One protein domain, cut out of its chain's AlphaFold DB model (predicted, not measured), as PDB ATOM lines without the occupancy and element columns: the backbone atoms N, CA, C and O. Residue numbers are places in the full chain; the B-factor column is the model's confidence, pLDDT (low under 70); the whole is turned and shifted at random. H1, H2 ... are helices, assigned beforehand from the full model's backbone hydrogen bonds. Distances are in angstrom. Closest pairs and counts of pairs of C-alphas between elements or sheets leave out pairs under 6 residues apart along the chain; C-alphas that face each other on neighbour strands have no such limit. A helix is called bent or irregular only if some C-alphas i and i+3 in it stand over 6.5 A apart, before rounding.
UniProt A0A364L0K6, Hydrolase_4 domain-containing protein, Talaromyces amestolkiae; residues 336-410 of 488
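What this domain is: This is residues 336 to 410 of the 488 residues of the protein "Hydrolase_4 domain-containing protein" of Talaromyces amestolkiae (UniProt A0A364L0K6). Five helices are spread in one flat slab, with the longest, H3, in the middle, H2 on one side of it and H4 on the other. H1 makes a corner with the end of H3 at residues 380 and 381, and H5 lies at the opposite end, near residue 368, running away from H3. The printed part has 75 residues with five named helices, in the order H1, H2, H3, H4, H5, and no named strand; the class is all helix. It is compact, with a radius of gyration of the C-alphas of 12.4 A, and its C-alphas span 31 by 30 by 15 A.

Where its parts are: H1 is residues 336 to 348, 19.2 A from first to last C-alpha; it begins with C-alpha 336 at (39.227, -22.338, -2.085). It is irregular: C-alphas 344 and 347 are 7.7 A apart, against about 5 A in a regular helix. H2 is residues 354 to 361; it is neither bent nor irregular, but only just: C-alphas 358 and 361 are 6.1 A apart. H3 is residues 368 to 381, 20.6 A long, beginning with C-alpha 368 at (15.585, -30.615, -6.687). It too is irregular: C-alphas 377 and 380 are 7.2 A apart. H4 is residues 388 to 395, 10.1 A long. H5 is residues 402 to 408, 10.0 A long, ending with C-alpha 408 at (21.550, -17.613, -2.437).

How they stand to each other: H3 is the hub, touching three other helices, and its centre is the nearest to the mean of the C-alphas, at 4.0 A. H3 and H4 touch, with 6 pairs of C-alphas within 8 A; the closest are those of Phe 376 and Cys 395, 6.6 A apart. Their lines stand at a steep tilt of 39 degrees, opposite ways, and the two form a helical hairpin. H2 and H3 only just touch, with 3 pairs of C-alphas within 8 A, H3 with its residues 371 to 374 alone; the closest C-alphas are those of Met 356 and Val 374, 7.3 A apart. They stand at a steep tilt of 47 degrees, opposite ways. H1 and H3 touch only at their ends, and only just, with 3 pairs; the closest C-alphas are those of Lys 348 and Pro 380, 5.9 A apart, and the lines stand about perpendicular, at 77 degrees. H1 touches H2 with residues 339 to 343 alone, at a steep tilt of 67 degrees, opposite ways; the closest C-alphas, those of Ile 339 and Ser 354, are 6.2 A apart. The helix packing is mostly crossed, which means that helices that touch stand at large angles to each other. H5 touches no helix. It is close to H3 but not clearly touching, the closest C-alphas being those of Asp 368 and Ala 402, 5.1 A apart, and it is near H2. H4 is apart from H1, H2 and H5, and H1 is apart from H5. Each O i to N i+4 pair is within hydrogen-bond range in H2, H4 and H5; in H1 it is 6 of 9 pairs and in H3 8 of 10.

The domain as a whole: The two C-alphas farthest apart are those of Glu 389 and Ser 410, at 33.3 A, while the first and last printed C-alphas, 336 and 410, are 17.5 A apart. The outline is flat. The printed part has no cut. The link from H1 to H2 is tight, the other three links are short, and none is long. The mean pLDDT of the printed part is 92.2, and no printed residue is under 70; H4 has a mean of 86.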
ATOM      1  N   GLU A 336      37.901 -21.950  -1.596       92.44
ATOM      2  CA  GLU A 336      39.227 -22.338  -2.085       92.44
ATOM      3  C   GLU A 336      39.922 -23.319  -1.119       92.44
ATOM      4  O   GLU A 336      40.619 -24.248  -1.536       92.44
ATOM      5  N   GLY A 337      39.687 -23.151   0.187       94.44
ATOM      6  CA  GLY A 337      40.066 -24.113   1.222       94.44
ATOM      7  C   GLY A 337      39.310 -25.434   1.083       94.44
ATOM      8  O   GLY A 337      39.942 -26.489   1.080       94.44
ATOM      9  N   ALA A 338      37.989 -25.377   0.899       94.62
ATOM     10  CA  ALA A 338      37.140 -26.552   0.715       94.62
ATOM     11  C   ALA A 338      37.587 -27.413  -0.477       94.62
ATOM     12  O   ALA A 338      37.677 -28.635  -0.373       94.62
ATOM     13  N   ILE A 339      37.924 -26.782  -1.605       95.50
ATOM     14  CA  ILE A 339      38.316 -27.492  -2.830       95.50
ATOM     15  C   ILE A 339      39.687 -28.163  -2.669       95.50
ATOM     16  O   ILE A 339      39.821 -29.342  -3.001       95.50
ATOM     17  N   ARG A 340      40.679 -27.474  -2.084       96.06
ATOM     18  CA  ARG A 340      41.980 -28.087  -1.742       96.06
ATOM     19  C   ARG A 340      41.822 -29.277  -0.795       96.06
ATOM     20  O   ARG A 340      42.463 -30.310  -0.983       96.06
ATOM     21  N   THR A 341      40.963 -29.152   0.216       96.12
ATOM     22  CA  THR A 341      40.739 -30.232   1.183       96.12
ATOM     23  C   THR A 341      39.976 -31.400   0.547       96.12
ATOM     24  O   THR A 341      40.363 -32.554   0.756       96.12
ATOM     25  N   LEU A 342      38.982 -31.138  -0.312       96.00
ATOM     26  CA  LEU A 342      38.306 -32.157  -1.127       96.00
ATOM     27  C   LEU A 342      39.300 -32.967  -1.965       96.00
ATOM     28  O   LEU A 342      39.215 -34.192  -1.956       96.00
ATOM     29  N   GLU A 343      40.250 -32.331  -2.652       94.62
ATOM     30  CA  GLU A 343      41.221 -33.021  -3.518       94.62
ATOM     31  C   GLU A 343      42.040 -34.084  -2.760       94.62
ATOM     32  O   GLU A 343      42.309 -35.157  -3.300       94.62
ATOM     33  N   THR A 344      42.333 -33.865  -1.473       95.75
ATOM     34  CA  THR A 344      42.964 -34.883  -0.602       95.75
ATOM     35  C   THR A 344      41.997 -35.971  -0.104       95.75
ATOM     36  O   THR A 344      42.421 -37.071   0.267       95.75
ATOM     37  N   ARG A 345      40.687 -35.695  -0.109       95.69
ATOM     38  CA  ARG A 345      39.612 -36.514   0.483       95.69
ATOM     39  C   ARG A 345      38.697 -37.217  -0.530       95.69
ATOM     40  O   ARG A 345      37.837 -37.983  -0.098       95.69
ATOM     41  N   LEU A 346      38.898 -37.045  -1.843       94.44
ATOM     42  CA  LEU A 346      38.109 -37.693  -2.917       94.44
ATOM     43  C   LEU A 346      37.939 -39.212  -2.725       94.44
ATOM     44  O   LEU A 346      36.898 -39.767  -3.062       94.44
ATOM     45  N   HIS A 347      38.919 -39.879  -2.109       94.81
ATOM     46  CA  HIS A 347      38.866 -41.305  -1.773       94.81
ATOM     47  C   HIS A 347      37.690 -41.706  -0.856       94.81
ATOM     48  O   HIS A 347      37.327 -42.881  -0.835       94.81
ATOM     49  N   LYS A 348      37.087 -40.769  -0.105       95.50
ATOM     50  CA  LYS A 348      35.870 -41.011   0.691       95.50
ATOM     51  C   LYS A 348      34.577 -40.869  -0.119       95.50
ATOM     52  O   LYS A 348      33.593 -41.518   0.211       95.50
ATOM     53  N   ALA A 349      34.573 -40.041  -1.164       95.00
ATOM     54  CA  ALA A 349      33.391 -39.700  -1.959       95.00
ATOM     55  C   ALA A 349      33.645 -39.932  -3.463       95.00
ATOM     56  O   ALA A 349      33.739 -38.975  -4.230       95.00
ATOM     57  N   PRO A 350      33.748 -41.201  -3.911       93.56
ATOM     58  CA  PRO A 350      34.173 -41.545  -5.274       93.56
ATOM     59  C   PRO A 350      33.203 -41.100  -6.383       93.56
ATOM     60  O   PRO A 350      33.590 -41.076  -7.548       93.56
ATOM     61  N   ASN A 351      31.963 -40.743  -6.031       95.50
ATOM     62  CA  ASN A 351      30.944 -40.238  -6.958       95.50
ATOM     63  C   ASN A 351      30.851 -38.698  -6.976       95.50
ATOM     64  O   ASN A 351      29.997 -38.152  -7.671       95.50
ATOM     65  N   PHE A 352      31.691 -37.996  -6.209       96.94
ATOM     66  CA  PHE A 352      31.727 -36.535  -6.122       96.94
ATOM     67  C   PHE A 352      33.042 -35.992  -6.699       96.94
ATOM     68  O   PHE A 352      34.053 -36.688  -6.752       96.94
ATOM     69  N   SER A 353      33.042 -34.741  -7.162       96.06
ATOM     70  CA  SER A 353      34.196 -34.141  -7.841       96.06
ATOM     71  C   SER A 353      34.365 -32.664  -7.502       96.06
ATOM     72  O   SER A 353      33.407 -31.979  -7.146       96.06
ATOM     73  N   SER A 354      35.577 -32.132  -7.687       95.75
ATOM     74  CA  SER A 354      35.834 -30.695  -7.532       95.75
ATOM     75  C   SER A 354      35.091 -29.834  -8.564       95.75
ATOM     76  O   SER A 354      34.863 -28.656  -8.303       95.75
ATOM     77  N   GLN A 355      34.641 -30.405  -9.690       96.44
ATOM     78  CA  GLN A 355      33.743 -29.721 -10.629       96.44
ATOM     79  C   GLN A 355      32.301 -29.655 -10.109       96.44
ATOM     80  O   GLN A 355      31.669 -28.617 -10.249       96.44
ATOM     81  N   MET A 356      31.793 -30.706  -9.453       96.88
ATOM     82  CA  MET A 356      30.492 -30.648  -8.769       96.88
ATOM     83  C   MET A 356      30.524 -29.647  -7.608       96.88
ATOM     84  O   MET A 356      29.624 -28.819  -7.501       96.88
ATOM     85  N   LEU A 357      31.586 -29.656  -6.793       95.00
ATOM     86  CA  LEU A 357      31.779 -28.668  -5.725       95.00
ATOM     87  C   LEU A 357      31.731 -27.230  -6.272       95.00
ATOM     88  O   LEU A 357      30.939 -26.428  -5.796       95.00
ATOM     89  N   ARG A 358      32.512 -26.924  -7.317       94.81
ATOM     90  CA  ARG A 358      32.569 -25.581  -7.922       94.81
ATOM     91  C   ARG A 358      31.283 -25.165  -8.639       94.81
ATOM     92  O   ARG A 358      30.840 -24.042  -8.467       94.81
ATOM     93  N   ASN A 359      30.714 -26.035  -9.471       95.62
ATOM     94  CA  ASN A 359      29.670 -25.632 -10.420       95.62
ATOM     95  C   ASN A 359      28.252 -25.788  -9.854       95.62
ATOM     96  O   ASN A 359      27.330 -25.148 -10.356       95.62
ATOM     97  N   LYS A 360      28.071 -26.663  -8.855       94.12
ATOM     98  CA  LYS A 360      26.763 -27.029  -8.296       94.12
ATOM     99  C   LYS A 360      26.630 -26.614  -6.830       94.12
ATOM    100  O   LYS A 360      25.681 -25.928  -6.481       94.12
ATOM    101  N   VAL A 361      27.611 -26.943  -5.985       92.12
ATOM    102  CA  VAL A 361      27.547 -26.621  -4.542       92.12
ATOM    103  C   VAL A 361      27.856 -25.150  -4.259       92.12
ATOM    104  O   VAL A 361      27.152 -24.535  -3.469       92.12
ATOM    105  N   PHE A 362      28.852 -24.581  -4.939       92.81
ATOM    106  CA  PHE A 362      29.177 -23.144  -4.938       92.81
ATOM    107  C   PHE A 362      28.655 -22.445  -6.213       92.81
ATOM    108  O   PHE A 362      29.263 -21.521  -6.753       92.81
ATOM    109  N   GLY A 363      27.536 -22.950  -6.738       93.38
ATOM    110  CA  GLY A 363      26.940 -22.552  -8.009       93.38
ATOM    111  C   GLY A 363      25.448 -22.875  -8.030       93.38
ATOM    112  O   GLY A 363      24.748 -22.534  -7.082       93.38
ATOM    113  N   ALA A 364      24.960 -23.526  -9.090       95.19
ATOM    114  CA  ALA A 364      23.524 -23.732  -9.288       95.19
ATOM    115  C   ALA A 364      23.154 -25.143  -9.771       95.19
ATOM    116  O   ALA A 364      23.760 -25.677 -10.706       95.19
ATOM    117  N   TYR A 365      22.113 -25.721  -9.176       94.62
ATOM    118  CA  TYR A 365      21.510 -26.986  -9.605       94.62
ATOM    119  C   TYR A 365      20.446 -26.762 -10.683       94.62
ATOM    120  O   TYR A 365      19.789 -25.721 -10.689       94.62
ATOM    121  N   GLU A 366      20.245 -27.737 -11.571       97.50
ATOM    122  CA  GLU A 366      19.148 -27.683 -12.552       97.50
ATOM    123  C   GLU A 366      17.778 -27.854 -11.861       97.50
ATOM    124  O   GLU A 366      16.823 -27.157 -12.199       97.50
ATOM    125  N   ASP A 367      17.687 -28.765 -10.879       97.44
ATOM    126  CA  ASP A 367      16.454 -29.110 -10.157       97.44
ATOM    127  C   ASP A 367      16.701 -29.757  -8.767       97.44
ATOM    128  O   ASP A 367      17.838 -30.016  -8.350       97.44
ATOM    129  N   ASP A 368      15.607 -30.015  -8.033       92.56
ATOM    130  CA  ASP A 368      15.585 -30.615  -6.687       92.56
ATOM    131  C   ASP A 368      16.117 -32.071  -6.641       92.56
ATOM    132  O   ASP A 368      16.419 -32.588  -5.556       92.56
ATOM    133  N   ASP A 369      16.214 -32.773  -7.777       96.69
ATOM    134  CA  ASP A 369      16.762 -34.132  -7.876       96.69
ATOM    135  C   ASP A 369      18.264 -34.122  -8.185       96.69
ATOM    136  O   ASP A 369      19.002 -34.892  -7.564       96.69
ATOM    137  N   GLU A 370      18.767 -33.210  -9.023       96.56
ATOM    138  CA  GLU A 370      20.213 -32.992  -9.156       96.56
ATOM    139  C   GLU A 370      20.817 -32.559  -7.812       96.56
ATOM    140  O   GLU A 370      21.818 -33.135  -7.377       96.56
ATOM    141  N   PHE A 371      20.176 -31.621  -7.105       94.06
ATOM    142  CA  PHE A 371      20.607 -31.187  -5.770       94.06
ATOM    143  C   PHE A 371      20.680 -32.375  -4.797       94.06
ATOM    144  O   PHE A 371      21.713 -32.613  -4.171       94.06
ATOM    145  N   LYS A 372      19.622 -33.189  -4.741       92.19
ATOM    146  CA  LYS A 372      19.538 -34.404  -3.916       92.19
ATOM    147  C   LYS A 372      20.643 -35.420  -4.241       92.19
ATOM    148  O   LYS A 372      21.268 -35.967  -3.327       92.19
ATOM    149  N   LEU A 373      20.920 -35.659  -5.524       95.81
ATOM    150  CA  LEU A 373      21.935 -36.617  -5.982       95.81
ATOM    151  C   LEU A 373      23.367 -36.131  -5.719       95.81
ATOM    152  O   LEU A 373      24.187 -36.899  -5.209       95.81
ATOM    153  N   VAL A 374      23.669 -34.862  -6.007       94.81
ATOM    154  CA  VAL A 374      24.980 -34.254  -5.723       94.81
ATOM    155  C   VAL A 374      25.215 -34.159  -4.214       94.81
ATOM    156  O   VAL A 374      26.323 -34.443  -3.753       94.81
ATOM    157  N   TYR A 375      24.178 -33.854  -3.425       91.62
ATOM    158  CA  TYR A 375      24.261 -33.887  -1.967       91.62
ATOM    159  C   TYR A 375      24.586 -35.288  -1.453       91.62
ATOM    160  O   TYR A 375      25.571 -35.461  -0.734       91.62
ATOM    161  N   PHE A 376      23.838 -36.311  -1.881       92.31
ATOM    162  CA  PHE A 376      24.111 -37.700  -1.499       92.31
ATOM    163  C   PHE A 376      25.542 -38.138  -1.854       92.31
ATOM    164  O   PHE A 376      26.196 -38.807  -1.053       92.31
ATOM    165  N   ALA A 377      26.063 -37.710  -3.010       95.44
ATOM    166  CA  ALA A 377      27.434 -37.998  -3.425       95.44
ATOM    167  C   ALA A 377      28.502 -37.378  -2.499       95.44
ATOM    168  O   ALA A 377      29.544 -38.003  -2.296       95.44
ATOM    169  N   MET A 378      28.256 -36.198  -1.912       93.94
ATOM    170  CA  MET A 378      29.186 -35.546  -0.974       93.94
ATOM    171  C   MET A 378      28.993 -35.937   0.501       93.94
ATOM    172  O   MET A 378      29.905 -35.719   1.297       93.94
ATOM    173  N   MET A 379      27.870 -36.555   0.896       90.75
ATOM    174  CA  MET A 379      27.620 -36.972   2.292       90.75
ATOM    175  C   MET A 379      28.764 -37.770   2.970       90.75
ATOM    176  O   MET A 379      29.001 -37.517   4.156       90.75
ATOM    177  N   PRO A 380      29.538 -38.650   2.290       94.25
ATOM    178  CA  PRO A 380      30.705 -39.320   2.886       94.25
ATOM    179  C   PRO A 380      31.811 -38.379   3.383       94.25
ATOM    180  O   PRO A 380      32.700 -38.795   4.127       94.25
ATOM    181  N   LEU A 381      31.794 -37.111   2.963       94.38
ATOM    182  CA  LEU A 381      32.752 -36.099   3.392       94.38
ATOM    183  C   LEU A 381      32.346 -35.405   4.689       94.38
ATOM    184  O   LEU A 381      33.216 -34.784   5.276       94.38
ATOM    185  N   TYR A 382      31.102 -35.512   5.166       90.94
ATOM    186  CA  TYR A 382      30.622 -34.765   6.343       90.94
ATOM    187  C   TYR A 382      31.046 -35.360   7.696       90.94
ATOM    188  O   TYR A 382      31.009 -34.664   8.707       90.94
ATOM    189  N   THR A 383      31.464 -36.627   7.713       90.94
ATOM    190  CA  THR A 383      31.857 -37.393   8.910       90.94
ATOM    191  C   THR A 383      33.167 -38.149   8.665       90.94
ATOM    192  O   THR A 383      33.634 -38.260   7.528       90.94
ATOM    193  N   GLU A 384      33.817 -38.645   9.714       93.56
ATOM    194  CA  GLU A 384      34.954 -39.563   9.605       93.56
ATOM    195  C   GLU A 384      34.526 -41.034   9.515       93.56
ATOM    196  O   GLU A 384      35.217 -41.814   8.859       93.56
ATOM    197  N   VAL A 385      33.368 -41.392  10.087       90.25
ATOM    198  CA  VAL A 385      32.731 -42.716   9.970       90.25
ATOM    199  C   VAL A 385      31.375 -42.559   9.284       90.25
ATOM    200  O   VAL A 385      30.452 -41.985   9.858       90.25
ATOM    201  N   PHE A 386      31.258 -43.078   8.060       89.56
ATOM    202  CA  PHE A 386      30.079 -42.918   7.210       89.56
ATOM    203  C   PHE A 386      29.282 -44.224   7.064       89.56
ATOM    204  O   PHE A 386      29.847 -45.264   6.729       89.56
ATOM    205  N   ASP A 387      27.964 -44.143   7.261       89.19
ATOM    206  CA  ASP A 387      26.998 -45.218   7.002       89.19
ATOM    207  C   ASP A 387      26.166 -44.855   5.751       89.19
ATOM    208  O   ASP A 387      25.380 -43.902   5.802       89.19
ATOM    209  N   PRO A 388      26.320 -45.583   4.625       88.88
ATOM    210  CA  PRO A 388      25.620 -45.279   3.380       88.88
ATOM    211  C   PRO A 388      24.125 -45.627   3.409       88.88
ATOM    212  O   PRO A 388      23.353 -44.990   2.689       88.88
ATOM    213  N   GLU A 389      23.686 -46.599   4.213       92.06
ATOM    214  CA  GLU A 389      22.277 -47.009   4.274       92.06
ATOM    215  C   GLU A 389      21.457 -45.981   5.048       92.06
ATOM    216  O   GLU A 389      20.421 -45.503   4.570       92.06
ATOM    217  N   ALA A 390      21.944 -45.576   6.221       84.69
ATOM    218  CA  ALA A 390      21.281 -44.550   7.009       84.69
ATOM    219  C   ALA A 390      21.458 -43.143   6.400       84.69
ATOM    220  O   ALA A 390      20.558 -42.314   6.553       84.69
ATOM    221  N   ALA A 391      22.525 -42.884   5.630       83.94
ATOM    222  CA  ALA A 391      22.632 -41.691   4.784       83.94
ATOM    223  C   ALA A 391      21.585 -41.674   3.659       83.94
ATOM    224  O   ALA A 391      20.905 -40.665   3.477       83.94
ATOM    225  N   LEU A 392      21.401 -42.787   2.937       86.50
ATOM    226  CA  LEU A 392      20.386 -42.905   1.883       86.50
ATOM    227  C   LEU A 392      18.973 -42.734   2.453       86.50
ATOM    228  O   LEU A 392      18.152 -42.024   1.872       86.50
ATOM    229  N   LYS A 393      18.695 -43.346   3.610       86.62
ATOM    230  CA  LYS A 393      17.420 -43.188   4.322       86.62
ATOM    231  C   LYS A 393      17.157 -41.728   4.700       86.62
ATOM    232  O   LYS A 393      16.032 -41.270   4.525       86.62
ATOM    233  N   ALA A 394      18.166 -41.017   5.202       80.12
ATOM    234  CA  ALA A 394      18.035 -39.613   5.580       80.12
ATOM    235  C   ALA A 394      17.847 -38.706   4.350       80.12
ATOM    236  O   ALA A 394      16.885 -37.947   4.303       80.12
ATOM    237  N   CYS A 395      18.682 -38.858   3.316       83.94
ATOM    238  CA  CYS A 395      18.596 -38.083   2.075       83.94
ATOM    239  C   CYS A 395      17.237 -38.239   1.368       83.94
ATOM    240  O   CYS A 395      16.656 -37.257   0.913       83.94
ATOM    241  N   ARG A 396      16.657 -39.448   1.358       83.75
ATOM    242  CA  ARG A 396      15.302 -39.687   0.823       83.75
ATOM    243  C   ARG A 396      14.169 -39.019   1.612       83.75
ATOM    244  O   ARG A 396      13.064 -38.945   1.082       83.75
ATOM    245  N   GLY A 397      14.407 -38.603   2.856       77.88
ATOM    246  CA  GLY A 397      13.436 -37.898   3.699       77.88
ATOM    247  C   GLY A 397      13.620 -36.379   3.741       77.88
ATOM    248  O   GLY A 397      12.777 -35.694   4.310       77.88
ATOM    249  N   MET A 398      14.702 -35.848   3.166       79.25
ATOM    250  CA  MET A 398      14.957 -34.410   3.092       79.25
ATOM    251  C   MET A 398      14.168 -33.771   1.948       79.25
ATOM    252  O   MET A 398      14.142 -34.291   0.829       79.25
ATOM    253  N   VAL A 399      13.608 -32.587   2.201       80.44
ATOM    254  CA  VAL A 399      13.138 -31.697   1.135       80.44
ATOM    255  C   VAL A 399      14.324 -30.864   0.649       80.44
ATOM    256  O   VAL A 399      14.973 -30.176   1.434       80.44
ATOM    257  N   PHE A 400      14.593 -30.937  -0.651       83.19
ATOM    258  CA  PHE A 400      15.535 -30.068  -1.351       83.19
ATOM    259  C   PHE A 400      14.747 -28.987  -2.095       83.19
ATOM    260  O   PHE A 400      13.591 -29.210  -2.456       83.19
ATOM    261  N   VAL A 401      15.368 -27.823  -2.285       85.62
ATOM    262  CA  VAL A 401      14.813 -26.698  -3.044       85.62
ATOM    263  C   VAL A 401      15.971 -26.046  -3.801       85.62
ATOM    264  O   VAL A 401      16.718 -25.244  -3.246       85.62
ATOM    265  N   ALA A 402      16.168 -26.427  -5.058       90.38
ATOM    266  CA  ALA A 402      17.244 -25.901  -5.893       90.38
ATOM    267  C   ALA A 402      17.096 -24.391  -6.120       90.38
ATOM    268  O   ALA A 402      18.086 -23.673  -6.108       90.38
ATOM    269  N   GLU A 403      15.864 -23.885  -6.247       94.50
ATOM    270  CA  GLU A 403      15.603 -22.457  -6.459       94.50
ATOM    271  C   GLU A 403      16.188 -21.566  -5.348       94.50
ATOM    272  O   GLU A 403      16.784 -20.533  -5.644       94.50
ATOM    273  N   SER A 404      16.043 -21.952  -4.078       90.00
ATOM    274  CA  SER A 404      16.527 -21.144  -2.954       90.00
ATOM    275  C   SER A 404      18.042 -21.207  -2.814       90.00
ATOM    276  O   SER A 404      18.665 -20.176  -2.580       90.00
ATOM    277  N   HIS A 405      18.643 -22.379  -3.045       92.31
ATOM    278  CA  HIS A 405      20.097 -22.515  -3.156       92.31
ATOM    279  C   HIS A 405      20.646 -21.640  -4.290       92.31
ATOM    280  O   HIS A 405      21.578 -20.875  -4.072       92.31
ATOM    281  N   ASN A 406      20.045 -21.702  -5.480       95.19
ATOM    282  CA  ASN A 406      20.501 -20.971  -6.661       95.19
ATOM    283  C   ASN A 406      20.399 -19.444  -6.486       95.19
ATOM    284  O   ASN A 406      21.318 -18.733  -6.887       95.19
ATOM    285  N   ASP A 407      19.323 -18.937  -5.871       93.25
ATOM    286  CA  ASP A 407      19.193 -17.511  -5.530       93.25
ATOM    287  C   ASP A 407      20.270 -17.079  -4.506       93.25
ATOM    288  O   ASP A 407      20.885 -16.025  -4.665       93.25
ATOM    289  N   LEU A 408      20.555 -17.903  -3.487       91.00
ATOM    290  CA  LEU A 408      21.550 -17.613  -2.437       91.00
ATOM    291  C   LEU A 408      23.012 -17.792  -2.890       91.00
ATOM    292  O   LEU A 408      23.915 -17.233  -2.266       91.00
ATOM    293  N   TYR A 409      23.247 -18.529  -3.979       90.88
ATOM    294  CA  TYR A 409      24.538 -18.645  -4.674       90.88
ATOM    295  C   TYR A 409      24.587 -17.837  -5.993       90.88
ATOM    296  O   TYR A 409      25.433 -18.085  -6.859       90.88
ATOM    297  N   SER A 410      23.714 -16.834  -6.137       92.56
ATOM    298  CA  SER A 410      23.769 -15.826  -7.206       92.56
ATOM    299  C   SER A 410      25.041 -14.964  -7.138       92.56
ATOM    300  O   SER A 410      25.731 -14.924  -6.117       92.56
TER     301      SER A 410